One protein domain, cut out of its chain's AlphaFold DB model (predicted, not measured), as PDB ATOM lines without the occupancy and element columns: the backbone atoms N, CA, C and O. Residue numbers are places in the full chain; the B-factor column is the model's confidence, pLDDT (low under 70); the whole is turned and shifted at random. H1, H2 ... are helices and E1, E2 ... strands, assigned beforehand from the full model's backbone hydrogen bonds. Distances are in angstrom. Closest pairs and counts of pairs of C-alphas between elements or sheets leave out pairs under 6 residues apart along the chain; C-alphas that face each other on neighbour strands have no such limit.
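This is residues 43 to 84 of the 91 residues of an uncharacterized protein of Mucilaginibacter sp. ZH6 (UniProt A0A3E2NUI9). Helix H1 and the shorter helix H2 make a V, joined where the later part of H1 meets the beginning of H2, and the very short helix H3 follows H2 on that second side. Strand E1 lies off beyond the helices, apart from H1, H2 and H3. The printed part has 42 residues with three named helices and one named strand, in the order H1, H2, H3, E1; the class is mostly helix. The whole is only just compact, close to loose, with a radius of gyration of the C-alphas of 10.8 A and spans of 29 by 22 by 17 A.

H1, residues 47 to 59, is the longest helix, 18.3 A from C-alpha 47 at (225.081, 187.307, 154.280) to C-alpha 59 at (207.438, 191.015, 157.555). H2, residues 63 to 69, measures 10.1 A, and H3, residues 71 to 74, 5.2 A. E1, residues 79 to 82, measures 10.8 A and ends with C-alpha 82 at (212.106, 176.338, 137.139).

H1 touches H2 with residues 53 to 57 alone; the closest C-alphas, of Leu 56 and Leu 63, are 5.2 A apart. Their lines stand at a steep tilt of 47 degrees, and they run opposite ways. H2 and H3 touch only at the corner by their link, and only just, with 3 pairs of C-alphas within 8 A; the closest are those of Ile 67 and Arg 74, at 5.2 A. H1 and H3 are close but not clearly touching, with the C-alphas of His 49 and Val 73 closest at 7.3 A. E1 pairs with no named strand. In H1 and H2 every O i to N i+4 pair is within hydrogen-bond range; H3 is too short for such a pair, and its one O i to N i+3 pair is not within range.

The two C-alphas farthest apart, of Gln 48 and Ser 84, are 30.8 A apart. The printed part has no cut, and the links H1 to H2, H2 to H3 and H3 to E1 are tight. The mean pLDDT of the printed part is 95.6, and no printed residue is under 70.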
ATOM      1  N   ASP A  43     227.228 183.746 150.093       98.19
ATOM      2  CA  ASP A  43     228.243 184.030 149.074       98.19
ATOM      3  C   ASP A  43     227.689 184.968 147.995       98.19
ATOM      4  O   ASP A  43     228.374 185.884 147.550       98.19
ATOM      5  N   LYS A  44     226.430 184.752 147.587       98.00
ATOM      6  CA  LYS A  44     225.725 185.522 146.557       98.00
ATOM      7  C   LYS A  44     224.302 185.856 147.028       98.00
ATOM      8  O   LYS A  44     223.459 184.953 147.082       98.00
ATOM      9  N   PRO A  45     224.026 187.111 147.435       97.94
ATOM     10  CA  PRO A  45     224.830 188.323 147.258       97.94
ATOM     11  C   PRO A  45     225.720 188.649 148.463       97.94
ATOM     12  O   PRO A  45     226.359 189.694 148.500       97.94
ATOM     13  N   GLY A  46     225.718 187.798 149.488       98.12
ATOM     14  CA  GLY A  46     226.339 188.105 150.766       98.12
ATOM     15  C   GLY A  46     225.358 187.968 151.924       98.12
ATOM     16  O   GLY A  46     224.165 188.277 151.822       98.12
ATOM     17  N   LEU A  47     225.882 187.563 153.080       98.31
ATOM     18  CA  LEU A  47     225.081 187.307 154.280       98.31
ATOM     19  C   LEU A  47     224.273 188.529 154.755       98.31
ATOM     20  O   LEU A  47     223.183 188.366 155.308       98.31
ATOM     21  N   GLN A  48     224.782 189.749 154.557       98.31
ATOM     22  CA  GLN A  48     224.075 190.973 154.947       98.31
ATOM     23  C   GLN A  48     222.762 191.132 154.170       98.31
ATOM     24  O   GLN A  48     221.708 191.335 154.782       98.31
ATOM     25  N   HIS A  49     222.805 190.973 152.843       98.44
ATOM     26  CA  HIS A  49     221.608 191.046 152.012       98.44
ATOM     27  C   HIS A  49     220.644 189.907 152.327       98.44
ATOM     28  O   HIS A  49     219.454 190.168 152.487       98.44
ATOM     29  N   VAL A  50     221.138 188.678 152.510       98.56
ATOM     30  CA  VAL A  50     220.284 187.535 152.867       98.56
ATOM     31  C   VAL A  50     219.550 187.773 154.185       98.56
ATOM     32  O   VAL A  50     218.335 187.594 154.257       98.56
ATOM     33  N   LYS A  51     220.236 188.259 155.226       98.50
ATOM     34  CA  LYS A  51     219.586 188.594 156.504       98.50
ATOM     35  C   LYS A  51     218.503 189.661 156.332       98.50
ATOM     36  O   LYS A  51     217.430 189.538 156.925       98.50
ATOM     37  N   LYS A  52     218.754 190.685 155.508       98.50
ATOM     38  CA  LYS A  52     217.761 191.722 155.197       98.50
ATOM     39  C   LYS A  52     216.560 191.149 154.441       98.50
ATOM     40  O   LYS A  52     215.428 191.442 154.821       98.50
ATOM     41  N   MET A  53     216.788 190.304 153.436       98.31
ATOM     42  CA  MET A  53     215.728 189.618 152.693       98.31
ATOM     43  C   MET A  53     214.866 188.758 153.612       98.31
ATOM     44  O   MET A  53     213.649 188.875 153.571       98.31
ATOM     45  N   ILE A  54     215.474 187.953 154.491       98.31
ATOM     46  CA  ILE A  54     214.746 187.129 155.469       98.31
ATOM     47  C   ILE A  54     213.880 188.007 156.379       98.31
ATOM     48  O   ILE A  54     212.735 187.655 156.665       98.31
ATOM     49  N   ALA A  55     214.390 189.158 156.829       98.12
ATOM     50  CA  ALA A  55     213.619 190.079 157.659       98.12
ATOM     51  C   ALA A  55     212.392 190.643 156.917       98.12
ATOM     52  O   ALA A  55     211.297 190.665 157.475       98.12
ATOM     53  N   LEU A  56     212.556 191.049 155.653       97.06
ATOM     54  CA  LEU A  56     211.463 191.540 154.803       97.06
ATOM     55  C   LEU A  56     210.461 190.430 154.450       97.06
ATOM     56  O   LEU A  56     209.253 190.651 154.497       97.06
ATOM     57  N   ALA A  57     210.949 189.217 154.179       96.69
ATOM     58  CA  ALA A  57     210.138 188.030 153.922       96.69
ATOM     59  C   ALA A  57     209.219 187.708 155.109       96.69
ATOM     60  O   ALA A  57     208.012 187.549 154.937       96.69
ATOM     61  N   LYS A  58     209.780 187.705 156.325       95.81
ATOM     62  CA  LYS A  58     209.029 187.514 157.576       95.81
ATOM     63  C   LYS A  58     208.020 188.629 157.839       95.81
ATOM     64  O   LYS A  58     206.954 188.358 158.381       95.81
ATOM     65  N   LYS A  59     208.352 189.868 157.466       95.25
ATOM     66  CA  LYS A  59     207.438 191.015 157.555       95.25
ATOM     67  C   LYS A  59     206.286 190.910 156.545       95.25
ATOM     68  O   LYS A  59     205.207 191.428 156.803       95.25
ATOM     69  N   GLY A  60     206.515 190.237 155.415       93.75
ATOM     70  CA  GLY A  60     205.545 190.078 154.330       93.75
ATOM     71  C   GLY A  60     205.416 191.306 153.424       93.75
ATOM     72  O   GLY A  60     204.436 191.420 152.690       93.75
ATOM     73  N   GLU A  61     206.375 192.235 153.470       92.31
ATOM     74  CA  GLU A  61     206.359 193.459 152.667       92.31
ATOM     75  C   GLU A  61     207.774 193.973 152.356       92.31
ATOM     76  O   GLU A  61     208.731 193.726 153.093       92.31
ATOM     77  N   GLY A  62     207.906 194.706 151.246       93.69
ATOM     78  CA  GLY A  62     209.149 195.367 150.836       93.69
ATOM     79  C   GLY A  62     210.232 194.466 150.230       93.69
ATOM     80  O   GLY A  62     211.205 194.996 149.706       93.69
ATOM     81  N   LEU A  63     210.086 193.133 150.239       96.06
ATOM     82  CA  LEU A  63     211.099 192.214 149.694       96.06
ATOM     83  C   LEU A  63     211.323 192.402 148.187       96.06
ATOM     84  O   LEU A  63     212.461 192.574 147.763       96.06
ATOM     85  N   SER A  64     210.258 192.402 147.376       92.62
ATOM     86  CA  SER A  64     210.395 192.591 145.924       92.62
ATOM     87  C   SER A  64     210.990 193.951 145.573       92.62
ATOM     88  O   SER A  64     211.863 194.018 144.716       92.62
ATOM     89  N   THR A  65     210.567 195.011 146.267       94.06
ATOM     90  CA  THR A  65     211.117 196.365 146.102       94.06
ATOM     91  C   THR A  65     212.599 196.412 146.458       94.06
ATOM     92  O   THR A  65     213.394 196.982 145.725       94.06
ATOM     93  N   TYR A  66     212.989 195.777 147.564       96.75
ATOM     94  CA  TYR A  66     214.386 195.696 147.966       96.75
ATOM     95  C   TYR A  66     215.242 195.004 146.901       96.75
ATOM     96  O   TYR A  66     216.280 195.541 146.527       96.75
ATOM     97  N   ILE A  67     214.785 193.860 146.379       95.75
ATOM     98  CA  ILE A  67     215.487 193.115 145.323       95.75
ATOM     99  C   ILE A  67     215.592 193.945 144.043       95.75
ATOM    100  O   ILE A  67     216.644 193.949 143.416       95.75
ATOM    101  N   SER A  68     214.531 194.651 143.639       93.25
ATOM    102  CA  SER A  68     214.546 195.427 142.394       93.25
ATOM    103  C   SER A  68     215.397 196.695 142.470       93.25
ATOM    104  O   SER A  68     215.918 197.113 141.441       93.25
ATOM    105  N   GLN A  69     215.538 197.300 143.653       95.94
ATOM    106  CA  GLN A  69     216.305 198.535 143.863       95.94
ATOM    107  C   GLN A  69     217.802 198.313 144.119       95.94
ATOM    108  O   GLN A  69     218.566 199.270 144.040       95.94
ATOM    109  N   HIS A  70     218.226 197.089 144.439       96.44
ATOM    110  CA  HIS A  70     219.626 196.753 144.709       96.44
ATOM    111  C   HIS A  70     220.193 195.939 143.538       96.44
ATOM    112  O   HIS A  70     219.911 194.747 143.407       96.44
ATOM    113  N   GLU A  71     220.969 196.572 142.654       94.12
ATOM    114  CA  GLU A  71     221.547 195.904 141.472       94.12
ATOM    115  C   GLU A  71     222.511 194.768 141.847       94.12
ATOM    116  O   GLU A  71     222.500 193.702 141.227       94.12
ATOM    117  N   ASP A  72     223.272 194.974 142.921       95.81
ATOM    118  CA  ASP A  72     224.174 194.021 143.574       95.81
ATOM    119  C   ASP A  72     223.450 192.821 144.205       95.81
ATOM    120  O   ASP A  72     224.087 191.830 144.560       95.81
ATOM    121  N   VAL A  73     222.122 192.889 144.298       97.38
ATOM    122  CA  VAL A  73     221.241 191.809 144.738       97.38
ATOM    123  C   VAL A  73     220.524 191.162 143.558       97.38
ATOM    124  O   VAL A  73     220.584 189.943 143.406       97.38
ATOM    125  N   ARG A  74     219.834 191.955 142.730       95.06
ATOM    126  CA  ARG A  74     218.872 191.485 141.718       95.06
ATOM    127  C   ARG A  74     219.411 190.334 140.867       95.06
ATOM    128  O   ARG A  74     218.732 189.323 140.708       95.06
ATOM    129  N   ASN A  75     220.629 190.489 140.353       95.12
ATOM    130  CA  ASN A  75     221.256 189.536 139.436       95.12
ATOM    131  C   ASN A  75     222.347 188.679 140.107       95.12
ATOM    132  O   ASN A  75     223.029 187.916 139.430       95.12
ATOM    133  N   ASN A  76     222.525 188.798 141.425       97.44
ATOM    134  CA  ASN A  76     223.590 188.141 142.183       97.44
ATOM    135  C   ASN A  76     223.017 187.062 143.114       97.44
ATOM    136  O   ASN A  76     223.232 187.053 144.328       97.44
ATOM    137  N   TYR A  77     222.226 186.169 142.526       97.56
ATOM    138  CA  TYR A  77     221.735 184.960 143.176       97.56
ATOM    139  C   TYR A  77     222.757 183.823 143.030       97.56
ATOM    140  O   TYR A  77     223.605 183.822 142.133       97.56
ATOM    141  N   LYS A  78     222.687 182.843 143.932       98.12
ATOM    142  CA  LYS A  78     223.561 181.670 143.935       98.12
ATOM    143  C   LYS A  78     223.187 180.678 142.838       98.12
ATOM    144  O   LYS A  78     224.089 180.236 142.135       98.12
ATOM    145  N   ASP A  79     221.901 180.355 142.724       97.19
ATOM    146  CA  ASP A  79     221.335 179.417 141.748       97.19
ATOM    147  C   ASP A  79     219.877 179.796 141.436       97.19
ATOM    148  O   ASP A  79     219.235 180.538 142.190       97.19
ATOM    149  N   ARG A  80     219.365 179.282 140.315       95.50
ATOM    150  CA  ARG A  80     217.982 179.453 139.861       95.50
ATOM    151  C   ARG A  80     217.478 178.154 139.242       95.50
ATOM    152  O   ARG A  80     218.227 177.512 138.514       95.50
ATOM    153  N   TRP A  81     216.200 177.857 139.458       94.81
ATOM    154  CA  TRP A  81     215.488 176.742 138.832       94.81
ATOM    155  C   TRP A  81     214.108 177.182 138.352       94.81
ATOM    156  O   TRP A  81     213.587 178.232 138.733       94.81
ATOM    157  N   THR A  82     213.502 176.335 137.548       91.75
ATOM    158  CA  THR A  82     212.106 176.338 137.139       91.75
ATOM    159  C   THR A  82     211.409 175.137 137.762       91.75
ATOM    160  O   THR A  82     212.044 174.175 138.191       91.75
ATOM    161  N   LYS A  83     210.077 175.148 137.786       79.75
ATOM    162  CA  LYS A  83     209.315 173.969 138.213       79.75
ATOM    163  C   LYS A  83     209.607 172.725 137.355       79.75
ATOM    164  O   LYS A  83     209.571 171.620 137.887       79.75
ATOM    165  N   SER A  84     209.905 172.898 136.064       82.31
ATOM    166  CA  SER A  84     210.275 171.803 135.154       82.31
ATOM    167  C   SER A  84     211.612 171.154 135.503       82.31
ATOM    168  O   SER A  84     211.720 169.943 135.360       82.31
TER     169      SER A  84